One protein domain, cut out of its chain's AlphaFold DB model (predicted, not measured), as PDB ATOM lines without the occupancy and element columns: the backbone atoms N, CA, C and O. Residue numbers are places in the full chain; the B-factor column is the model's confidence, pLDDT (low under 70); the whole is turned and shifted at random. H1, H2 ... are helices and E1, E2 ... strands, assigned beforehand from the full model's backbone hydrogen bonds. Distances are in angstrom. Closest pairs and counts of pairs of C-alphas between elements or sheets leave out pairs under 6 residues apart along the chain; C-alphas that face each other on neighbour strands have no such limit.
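What this domain is: This is residues 164 to 190 and 197 to 253 of the 262 residues of an uncharacterized protein of Cryomyces minteri (UniProt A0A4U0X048). A strongly twisted, curled sheet of three long strands, E2, E1 and E4, with the short E3 at one edge, makes the body, and the helix H1 sits beyond one end of the long strands. Residues 164 to 178, with no named element, cross over one face of the sheet before H1. The printed part has 84 residues, with one named helix and four named strands along the chain as H1 E1 E2 E3 E4; the sheet's order is E2 E1 E4 E3, antiparallel, and the class is mixed. It is compact, with a radius of gyration of the C-alphas of 13.7 A, yet elongated, spanning 41 by 25 by 17 A.

How they stand to each other: H1, residues 179 to 188, has every O i to N i+4 pair within hydrogen-bond range. H1 is on the sheet but only grazes it, with residues 179 to 182; its closest C-alpha pair with E1, residues 202 to 210, is Leu 179 and Met 202, 7.2 A apart. E1 and E2, residues 213 to 222, form a hairpin, with N 204 and O 220 at 2.9 A. E3, residues 236 to 238, and E4, residues 241 to 252, form another, with N 236 and O 243 at 2.8 A. E4 is also the antiparallel neighbour of E1, at 159 degrees, with N 205 and O 249 at 2.9 A. E1 and E3 are apart.

Where its parts are: H1 begins at C-alpha 179 (134.116, 168.643, 166.047) and is 14.2 A long. E1 measures 25.4 A, and E2, which bends by 51 degrees at residue 216, 27.0 A. E4 measures 31.8 A, bends by 55 degrees at residue 247 and ends at C-alpha 252 (131.217, 166.959, 157.629).

The domain as a whole: The C-alphas farthest apart, those of Ala 188 and Gln 240, are 41.3 A apart. Residues 191 to 196 are not printed, and C-alphas 190 and 197 across the cut are 5.6 A apart. The link from E2 to E3 is long. Mean pLDDT of the printed part is 70.1; residues 164 to 180, 213 to 217 and 228 to 234 are under 70.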
ATOM      1  N   ASN A 164     120.488 165.807 154.781       67.31
ATOM      2  CA  ASN A 164     119.490 164.972 155.448       67.31
ATOM      3  C   ASN A 164     119.934 163.516 155.274       67.31
ATOM      4  O   ASN A 164     120.175 163.076 154.149       67.31
ATOM      5  N   SER A 165     120.105 162.805 156.384       62.59
ATOM      6  CA  SER A 165     120.726 161.481 156.379       62.59
ATOM      7  C   SER A 165     119.898 160.397 157.056       62.59
ATOM      8  O   SER A 165     120.217 159.232 156.862       62.59
ATOM      9  N   SER A 166     118.847 160.733 157.821       61.28
ATOM     10  CA  SER A 166     118.093 159.768 158.655       61.28
ATOM     11  C   SER A 166     118.978 158.880 159.549       61.28
ATOM     12  O   SER A 166     118.576 157.794 159.972       61.28
ATOM     13  N   LEU A 167     120.200 159.332 159.834       59.06
ATOM     14  CA  LEU A 167     121.090 158.687 160.780       59.06
ATOM     15  C   LEU A 167     120.567 158.986 162.185       59.06
ATOM     16  O   LEU A 167     120.221 160.120 162.509       59.06
ATOM     17  N   ALA A 168     120.536 157.975 163.038       53.56
ATOM     18  CA  ALA A 168     120.428 158.139 164.479       53.56
ATOM     19  C   ALA A 168     120.927 156.860 165.140       53.56
ATOM     20  O   ALA A 168     120.698 155.759 164.632       53.56
ATOM     21  N   HIS A 169     121.615 157.005 166.267       46.94
ATOM     22  CA  HIS A 169     122.071 155.876 167.062       46.94
ATOM     23  C   HIS A 169     121.523 156.004 168.483       46.94
ATOM     24  O   HIS A 169     121.395 157.104 169.018       46.94
ATOM     25  N   THR A 170     121.156 154.876 169.085       39.97
ATOM     26  CA  THR A 170     120.451 154.820 170.378       39.97
ATOM     27  C   THR A 170     121.364 155.012 171.590       39.97
ATOM     28  O   THR A 170     120.889 155.041 172.722       39.97
ATOM     29  N   THR A 171     122.674 155.161 171.386       34.97
ATOM     30  CA  THR A 171     123.631 155.424 172.463       34.97
ATOM     31  C   THR A 171     123.665 156.915 172.789       34.97
ATOM     32  O   THR A 171     124.278 157.705 172.070       34.97
ATOM     33  N   HIS A 172     123.025 157.296 173.894       36.78
ATOM     34  CA  HIS A 172     123.123 158.643 174.449       36.78
ATOM     35  C   HIS A 172     124.583 158.997 174.768       36.78
ATOM     36  O   HIS A 172     125.151 158.501 175.739       36.78
ATOM     37  N   LEU A 173     125.164 159.906 173.986       34.38
ATOM     38  CA  LEU A 173     126.347 160.662 174.382       34.38
ATOM     39  C   LEU A 173     125.878 162.001 174.947       34.38
ATOM     40  O   LEU A 173     125.274 162.820 174.253       34.38
ATOM     41  N   SER A 174     126.121 162.210 176.237       36.28
ATOM     42  CA  SER A 174     125.901 163.495 176.884       36.28
ATOM     43  C   SER A 174     126.991 164.482 176.449       36.28
ATOM     44  O   SER A 174     128.108 164.416 176.966       36.28
ATOM     45  N   ALA A 175     126.627 165.419 175.561       43.19
ATOM     46  CA  ALA A 175     127.469 166.538 175.098       43.19
ATOM     47  C   ALA A 175     128.717 166.059 174.276       43.19
ATOM     48  O   ALA A 175     128.759 164.877 173.931       43.19
ATOM     49  N   PRO A 176     129.740 166.887 173.929       54.34
ATOM     50  CA  PRO A 176     129.911 168.323 174.165       54.34
ATOM     51  C   PRO A 176     130.300 169.143 172.894       54.34
ATOM     52  O   PRO A 176     129.396 169.339 172.081       54.34
ATOM     53  N   PRO A 177     131.497 169.759 172.703       51.81
ATOM     54  CA  PRO A 177     131.636 170.947 171.859       51.81
ATOM     55  C   PRO A 177     131.864 170.571 170.381       51.81
ATOM     56  O   PRO A 177     131.884 169.398 170.017       51.81
ATOM     57  N   THR A 178     132.044 171.575 169.515       65.12
ATOM     58  CA  THR A 178     132.258 171.407 168.060       65.12
ATOM     59  C   THR A 178     133.303 170.332 167.705       65.12
ATOM     60  O   THR A 178     134.231 170.092 168.477       65.12
ATOM     61  N   LEU A 179     133.217 169.730 166.505       68.75
ATOM     62  CA  LEU A 179     134.116 168.643 166.047       68.75
ATOM     63  C   LEU A 179     135.604 168.880 166.328       68.75
ATOM     64  O   LEU A 179     136.334 167.954 166.680       68.75
ATOM     65  N   LEU A 180     136.048 170.128 166.178       69.50
ATOM     66  CA  LEU A 180     137.426 170.551 166.414       69.50
ATOM     67  C   LEU A 180     137.844 170.368 167.879       69.50
ATOM     68  O   LEU A 180     138.967 169.948 168.141       69.50
ATOM     69  N   ALA A 181     136.944 170.633 168.827       70.06
ATOM     70  CA  ALA A 181     137.196 170.471 170.251       70.06
ATOM     71  C   ALA A 181     137.226 168.993 170.668       70.06
ATOM     72  O   ALA A 181     138.123 168.609 171.414       70.06
ATOM     73  N   GLN A 182     136.328 168.147 170.141       73.56
ATOM     74  CA  GLN A 182     136.425 166.699 170.381       73.56
ATOM     75  C   GLN A 182     137.695 166.116 169.746       73.56
ATOM     76  O   GLN A 182     138.394 165.326 170.372       73.56
ATOM     77  N   THR A 183     138.053 166.558 168.538       74.00
ATOM     78  CA  THR A 183     139.299 166.155 167.871       74.00
ATOM     79  C   THR A 183     140.531 166.563 168.689       74.00
ATOM     80  O   THR A 183     141.435 165.755 168.887       74.00
ATOM     81  N   ALA A 184     140.557 167.788 169.226       76.12
ATOM     82  CA  ALA A 184     141.625 168.256 170.108       76.12
ATOM     83  C   ALA A 184     141.678 167.468 171.429       76.12
ATOM     84  O   ALA A 184     142.765 167.099 171.873       76.12
ATOM     85  N   TYR A 185     140.522 167.151 172.022       77.94
ATOM     86  CA  TYR A 185     140.430 166.294 173.205       77.94
ATOM     87  C   TYR A 185     141.008 164.900 172.930       77.94
ATOM     88  O   TYR A 185     141.867 164.444 173.682       77.94
ATOM     89  N   ASN A 186     140.613 164.265 171.821       78.75
ATOM     90  CA  ASN A 186     141.108 162.952 171.408       78.75
ATOM     91  C   ASN A 186     142.623 162.970 171.128       78.75
ATOM     92  O   ASN A 186     143.312 162.019 171.489       78.75
ATOM     93  N   LYS A 187     143.163 164.050 170.540       79.88
ATOM     94  CA  LYS A 187     144.616 164.226 170.347       79.88
ATOM     95  C   LYS A 187     145.358 164.389 171.678       79.88
ATOM     96  O   LYS A 187     146.431 163.816 171.839       79.88
ATOM     97  N   ALA A 188     144.782 165.114 172.638       81.81
ATOM     98  CA  ALA A 188     145.362 165.313 173.969       81.81
ATOM     99  C   ALA A 188     145.286 164.067 174.878       81.81
ATOM    100  O   ALA A 188     146.148 163.893 175.734       81.81
ATOM    101  N   HIS A 189     144.287 163.198 174.683       80.81
ATOM    102  CA  HIS A 189     144.037 162.001 175.505       80.81
ATOM    103  C   HIS A 189     144.327 160.682 174.767       80.81
ATOM    104  O   HIS A 189     143.848 159.621 175.174       80.81
ATOM    105  N   LYS A 190     145.098 160.719 173.674       82.00
ATOM    106  CA  LYS A 190     145.495 159.500 172.959       82.00
ATOM    107  C   LYS A 190     146.375 158.603 173.838       82.00
ATOM    108  O   LYS A 190     147.152 159.090 174.658       82.00
ATOM    109  N   TYR A 197     145.690 159.765 166.676       81.56
ATOM    110  CA  TYR A 197     144.453 159.972 167.435       81.56
ATOM    111  C   TYR A 197     143.231 159.685 166.560       81.56
ATOM    112  O   TYR A 197     143.314 159.723 165.336       81.56
ATOM    113  N   VAL A 198     142.076 159.437 167.182       81.50
ATOM    114  CA  VAL A 198     140.805 159.307 166.453       81.50
ATOM    115  C   VAL A 198     140.263 160.713 166.164       81.50
ATOM    116  O   VAL A 198     139.921 161.424 167.116       81.50
ATOM    117  N   PRO A 199     140.206 161.167 164.899       79.06
ATOM    118  CA  PRO A 199     139.613 162.456 164.559       79.06
ATOM    119  C   PRO A 199     138.088 162.413 164.730       79.06
ATOM    120  O   PRO A 199     137.493 161.344 164.811       79.06
ATOM    121  N   CYS A 200     137.430 163.571 164.741       77.31
ATOM    122  CA  CYS A 200     135.982 163.652 164.546       77.31
ATOM    123  C   CYS A 200     135.718 164.483 163.288       77.31
ATOM    124  O   CYS A 200     135.815 165.709 163.315       77.31
ATOM    125  N   ASN A 201     135.426 163.807 162.177       77.44
ATOM    126  CA  ASN A 201     135.289 164.423 160.854       77.44
ATOM    127  C   ASN A 201     133.841 164.712 160.456       77.44
ATOM    128  O   ASN A 201     133.610 165.504 159.541       77.44
ATOM    129  N   MET A 202     132.870 164.107 161.140       78.50
ATOM    130  CA  MET A 202     131.451 164.362 160.922       78.50
ATOM    131  C   MET A 202     130.685 164.338 162.245       78.50
ATOM    132  O   MET A 202     130.991 163.548 163.135       78.50
ATOM    133  N   PHE A 203     129.650 165.168 162.366       76.88
ATOM    134  CA  PHE A 203     128.579 164.939 163.336       76.88
ATOM    135  C   PHE A 203     127.231 164.833 162.638       76.88
ATOM    136  O   PHE A 203     127.031 165.357 161.543       76.88
ATOM    137  N   ASN A 204     126.302 164.165 163.303       75.44
ATOM    138  CA  ASN A 204     124.891 164.125 162.964       75.44
ATOM    139  C   ASN A 204     124.115 164.752 164.120       75.44
ATOM    140  O   ASN A 204     124.212 164.249 165.237       75.44
ATOM    141  N   ALA A 205     123.368 165.821 163.856       75.00
ATOM    142  CA  ALA A 205     122.446 166.419 164.814       75.00
ATOM    143  C   ALA A 205     121.013 166.002 164.472       75.00
ATOM    144  O   ALA A 205     120.584 166.152 163.325       75.00
ATOM    145  N   TYR A 206     120.278 165.487 165.456       74.06
ATOM    146  CA  TYR A 206     118.939 164.940 165.263       74.06
ATOM    147  C   TYR A 206     117.987 165.269 166.415       74.06
ATOM    148  O   TYR A 206     118.375 165.306 167.581       74.06
ATOM    149  N   MET A 207     116.720 165.502 166.078       74.75
ATOM    150  CA  MET A 207     115.649 165.786 167.032       74.75
ATOM    151  C   MET A 207     114.984 164.480 167.469       74.75
ATOM    152  O   MET A 207     114.365 163.801 166.645       74.75
ATOM    153  N   VAL A 208     115.099 164.131 168.752       75.56
ATOM    154  CA  VAL A 208     114.463 162.931 169.315       75.56
ATOM    155  C   VAL A 208     113.052 163.266 169.787       75.56
ATOM    156  O   VAL A 208     112.843 164.245 170.501       75.56
ATOM    157  N   LYS A 209     112.088 162.413 169.440       72.88
ATOM    158  CA  LYS A 209     110.742 162.383 170.015       72.88
ATOM    159  C   LYS A 209     110.571 161.142 170.884       72.88
ATOM    160  O   LYS A 209     111.015 160.063 170.502       72.88
ATOM    161  N   LYS A 210     109.879 161.289 172.011       81.06
ATOM    162  CA  LYS A 210     109.422 160.220 172.903       81.06
ATOM    163  C   LYS A 210     107.898 160.267 172.940       81.06
ATOM    164  O   LYS A 210     107.342 161.284 173.337       81.06
ATOM    165  N   ASN A 211     107.219 159.207 172.509       79.56
ATOM    166  CA  ASN A 211     105.753 159.157 172.396       79.56
ATOM    167  C   ASN A 211     105.188 160.393 171.654       79.56
ATOM    168  O   ASN A 211     104.265 161.044 172.127       79.56
ATOM    169  N   SER A 212     105.806 160.750 170.520       72.81
ATOM    170  CA  SER A 212     105.560 161.967 169.711       72.81
ATOM    171  C   SER A 212     105.985 163.319 170.317       72.81
ATOM    172  O   SER A 212     106.143 164.284 169.564       72.81
ATOM    173  N   ILE A 213     106.286 163.388 171.616       65.94
ATOM    174  CA  ILE A 213     106.736 164.599 172.320       65.94
ATOM    175  C   ILE A 213     108.230 164.838 172.065       65.94
ATOM    176  O   ILE A 213     109.050 163.949 172.296       65.94
ATOM    177  N   ALA A 214     108.616 166.035 171.615       69.94
ATOM    178  CA  ALA A 214     110.024 166.390 171.423       69.94
ATOM    179  C   ALA A 214     110.807 166.314 172.751       69.94
ATOM    180  O   ALA A 214     110.328 166.750 173.792       69.94
ATOM    181  N   GLN A 215     112.004 165.725 172.725       68.56
ATOM    182  CA  GLN A 215     112.913 165.603 173.879       68.56
ATOM    183  C   GLN A 215     114.160 166.489 173.741       68.56
ATOM    184  O   GLN A 215     114.934 166.615 174.685       68.56
ATOM    185  N   GLY A 216     114.354 167.103 172.569       64.12
ATOM    186  CA  GLY A 216     115.475 167.984 172.259       64.12
ATOM    187  C   GLY A 216     116.397 167.442 171.165       64.12
ATOM    188  O   GLY A 216     116.233 166.330 170.652       64.12
ATOM    189  N   THR A 217     117.372 168.272 170.796       69.50
ATOM    190  CA  THR A 217     118.404 167.939 169.810       69.50
ATOM    191  C   THR A 217     119.532 167.152 170.467       69.50
ATOM    192  O   THR A 217     120.123 167.605 171.446       69.50
ATOM    193  N   TYR A 218     119.877 166.013 169.880       71.44
ATOM    194  CA  TYR A 218     121.017 165.183 170.256       71.44
ATOM    195  C   TYR A 218     122.032 165.149 169.112       71.44
ATOM    196  O   TYR A 218     121.681 165.370 167.951       71.44
ATOM    197  N   CYS A 219     123.292 164.862 169.437       70.94
ATOM    198  CA  CYS A 219     124.372 164.762 168.462       70.94
ATOM    199  C   CYS A 219     125.108 163.424 168.597       70.94
ATOM    200  O   CYS A 219     125.432 163.000 169.704       70.94
ATOM    201  N   THR A 220     125.440 162.795 167.469       72.44
ATOM    202  CA  THR A 220     126.423 161.698 167.398       72.44
ATOM    203  C   THR A 220     127.627 162.160 166.588       72.44
ATOM    204  O   THR A 220     127.466 162.820 165.561       72.44
ATOM    205  N   LEU A 221     128.828 161.818 167.054       74.12
ATOM    206  CA  LEU A 221     130.095 162.131 166.395       74.12
ATOM    207  C   LEU A 221     130.627 160.893 165.666       74.12
ATOM    208  O   LEU A 221     130.465 159.776 166.152       74.12
ATOM    209  N   TYR A 222     131.283 161.108 164.530       77.25
ATOM    210  CA  TYR A 222     131.880 160.066 163.701       77.25
ATOM    211  C   TYR A 222     133.302 160.466 163.294       77.25
ATOM    212  O   TYR A 222     133.595 161.635 163.010       77.25
ATOM    213  N   ASP A 223     134.189 159.477 163.253       77.81
ATOM    214  CA  ASP A 223     135.572 159.608 162.793       77.81
ATOM    215  C   ASP A 223     135.678 159.763 161.271       77.81
ATOM    216  O   ASP A 223     136.613 160.377 160.761       77.81
ATOM    217  N   THR A 224     134.675 159.271 160.553       77.62
ATOM    218  CA  THR A 224     134.585 159.223 159.099       77.62
ATOM    219  C   THR A 224     133.222 159.758 158.639       77.62
ATOM    220  O   THR A 224     132.205 159.524 159.299       77.62
ATOM    221  N   PRO A 225     133.149 160.518 157.529       78.38
ATOM    222  CA  PRO A 225     131.865 160.913 156.961       78.38
ATOM    223  C   PRO A 225     131.084 159.708 156.433       78.38
ATOM    224  O   PRO A 225     131.566 158.986 155.562       78.38
ATOM    225  N   LEU A 226     129.857 159.530 156.923       78.12
ATOM    226  CA  LEU A 226     128.929 158.506 156.444       78.12
ATOM    227  C   LEU A 226     127.932 159.122 155.459       78.12
ATOM    228  O   LEU A 226     127.449 160.242 155.655       78.12
ATOM    229  N   ASP A 227     127.591 158.378 154.410       72.00
ATOM    230  CA  ASP A 227     126.505 158.739 153.503       72.00
ATOM    231  C   ASP A 227     125.133 158.246 154.011       72.00
ATOM    232  O   ASP A 227     125.014 157.531 155.008       72.00
ATOM    233  N   SER A 228     124.066 158.645 153.318       63.91
ATOM    234  CA  SER A 228     122.678 158.360 153.701       63.91
ATOM    235  C   SER A 228     122.284 156.877 153.676       63.91
ATOM    236  O   SER A 228     121.260 156.534 154.261       63.91
ATOM    237  N   SER A 229     123.051 155.981 153.040       66.31
ATOM    238  CA  SER A 229     122.770 154.532 153.050       66.31
ATOM    239  C   SER A 229     122.893 153.905 154.445       66.31
ATOM    240  O   SER A 229     122.210 152.928 154.747       66.31
ATOM    241  N   TRP A 230     123.681 154.522 155.329       66.94
ATOM    242  CA  TRP A 230     123.817 154.140 156.735       66.94
ATOM    243  C   TRP A 230     122.625 154.614 157.599       66.94
ATOM    244  O   TRP A 230     122.459 154.172 158.736       66.94
ATOM    245  N   GLY A 231     121.763 155.484 157.055       62.31
ATOM    246  CA  GLY A 231     120.582 156.094 157.680       62.31
ATOM    247  C   GLY A 231     119.371 155.171 157.833       62.31
ATOM    248  O   GLY A 231     118.297 155.423 157.277       62.31
ATOM    249  N   SER A 232     119.532 154.075 158.572       60.72
ATOM    250  CA  SER A 232     118.516 153.022 158.691       60.72
ATOM    251  C   SER A 232     117.512 153.208 159.836       60.72
ATOM    252  O   SER A 232     116.481 152.534 159.840       60.72
ATOM    253  N   TYR A 233     117.753 154.116 160.791       65.88
ATOM    254  CA  TYR A 233     116.936 154.214 162.005       65.88
ATOM    255  C   TYR A 233     115.526 154.757 161.720       65.88
ATOM    256  O   TYR A 233     115.357 155.872 161.227       65.88
ATOM    257  N   LYS A 234     114.497 153.964 162.051       64.12
ATOM    258  CA  LYS A 234     113.070 154.309 161.869       64.12
ATOM    259  C   LYS A 234     112.325 154.568 163.184       64.12
ATOM    260  O   LYS A 234     111.106 154.677 163.172       64.12
ATOM    261  N   GLY A 235     113.044 154.663 164.301       71.12
ATOM    262  CA  GLY A 235     112.477 154.640 165.650       71.12
ATOM    263  C   GLY A 235     112.562 153.258 166.306       71.12
ATOM    264  O   GLY A 235     112.850 152.259 165.646       71.12
ATOM    265  N   GLY A 236     112.326 153.199 167.614       74.75
ATOM    266  CA  GLY A 236     112.406 151.977 168.412       74.75
ATOM    267  C   GLY A 236     111.771 152.133 169.793       74.75
ATOM    268  O   GLY A 236     111.627 153.240 170.304       74.75
ATOM    269  N   TRP A 237     111.384 151.012 170.398       74.75
ATOM    270  CA  TRP A 237     110.782 150.975 171.732       74.75
ATOM    271  C   TRP A 237     111.842 150.786 172.820       74.75
ATOM    272  O   TRP A 237     112.731 149.945 172.679       74.75
ATOM    273  N   ALA A 238     111.705 151.512 173.927       77.00
ATOM    274  CA  ALA A 238     112.433 151.270 175.168       77.00
ATOM    275  C   ALA A 238     111.421 151.179 176.322       77.00
ATOM    276  O   ALA A 238     110.855 152.177 176.765       77.00
ATOM    277  N   GLY A 239     111.146 149.957 176.782       84.31
ATOM    278  CA  GLY A 239     110.051 149.707 177.723       84.31
ATOM    279  C   GLY A 239     108.691 150.025 177.091       84.31
ATOM    280  O   GLY A 239     108.360 149.484 176.040       84.31
ATOM    281  N   GLN A 240     107.911 150.895 177.738       82.00
ATOM    282  CA  GLN A 240     106.610 151.366 177.236       82.00
ATOM    283  C   GLN A 240     106.714 152.609 176.339       82.00
ATOM    284  O   GLN A 240     105.701 153.071 175.822       82.00
ATOM    285  N   ASP A 241     107.917 153.156 176.155       77.00
ATOM    286  CA  ASP A 241     108.130 154.415 175.455       77.00
ATOM    287  C   ASP A 241     108.653 154.186 174.032       77.00
ATOM    288  O   ASP A 241     109.639 153.473 173.823       77.00
ATOM    289  N   TYR A 242     108.018 154.816 173.044       78.12
ATOM    290  CA  TYR A 242     108.461 154.801 171.653       78.12
ATOM    291  C   TYR A 242     109.316 156.028 171.341       78.12
ATOM    292  O   TYR A 242     108.856 157.167 171.452       78.12
ATOM    293  N   PHE A 243     110.550 155.792 170.904       79.75
ATOM    294  CA  PHE A 243     111.481 156.829 170.486       79.75
ATOM    295  C   PHE A 243     111.542 156.906 168.962       79.75
ATOM    296  O   PHE A 243     111.712 155.893 168.285       79.75
ATOM    297  N   SER A 244     111.425 158.109 168.410       76.00
ATOM    298  CA  SER A 244     111.508 158.376 166.972       76.00
ATOM    299  C   SER A 244     112.345 159.620 166.686       76.00
ATOM    300  O   SER A 244     112.721 160.361 167.596       76.00
ATOM    301  N   ILE A 245     112.685 159.827 165.414       76.19
ATOM    302  CA  ILE A 245     113.502 160.954 164.957       76.19
ATOM    303  C   ILE A 245     112.638 161.846 164.080       76.19
ATOM    304  O   ILE A 245     112.106 161.392 163.071       76.19
ATOM    305  N   GLU A 246     112.499 163.110 164.467       72.38
ATOM    306  CA  GLU A 246     111.755 164.099 163.684       72.38
ATOM    307  C   GLU A 246     112.616 164.658 162.544       72.38
ATOM    308  O   GLU A 246     112.163 164.789 161.405       72.38
ATOM    309  N   THR A 247     113.878 164.974 162.849       72.88
ATOM    310  CA  THR A 247     114.837 165.602 161.933       72.88
ATOM    311  C   THR A 247     116.235 165.012 162.159       72.88
ATOM    312  O   THR A 247     116.559 164.628 163.282       72.88
ATOM    313  N   SER A 248     117.064 164.912 161.113       75.38
ATOM    314  CA  SER A 248     118.466 164.467 161.197       75.38
ATOM    315  C   SER A 248     119.292 165.122 160.090       75.38
ATOM    316  O   SER A 248     118.915 165.075 158.917       75.38
ATOM    317  N   TRP A 249     120.425 165.715 160.468       74.44
ATOM    318  CA  TRP A 249     121.319 166.447 159.576       74.44
ATOM    319  C   TRP A 249     122.780 166.114 159.877       74.44
ATOM    320  O   TRP A 249     123.260 166.360 160.986       74.44
ATOM    321  N   THR A 250     123.505 165.601 158.879       78.50
ATOM    322  CA  THR A 250     124.958 165.412 158.964       78.50
ATOM    323  C   THR A 250     125.725 166.629 158.478       78.50
ATOM    324  O   THR A 250     125.391 167.236 157.462       78.50
ATOM    325  N   TYR A 251     126.808 166.933 159.188       76.38
ATOM    326  CA  TYR A 251     127.753 168.007 158.912       76.38
ATOM    327  C   TYR A 251     129.158 167.407 158.925       76.38
ATOM    328  O   TYR A 251     129.615 166.913 159.954       76.38
ATOM    329  N   SER A 252     129.835 167.437 157.780       82.25
ATOM    330  CA  SER A 252     131.217 166.959 157.629       82.25
ATOM    331  C   SER A 252     132.178 168.140 157.537       82.25
ATOM    332  O   SER A 252     131.817 169.174 156.969       82.25
ATOM    333  N   LEU A 253     133.394 167.998 158.069       75.38
ATOM    334  CA  LEU A 253     134.472 168.957 157.820       75.38
ATOM    335  C   LEU A 253     134.831 168.945 156.329       75.38
ATOM    336  O   LEU A 253     135.116 167.882 155.781       75.38
TER     337      LEU A 253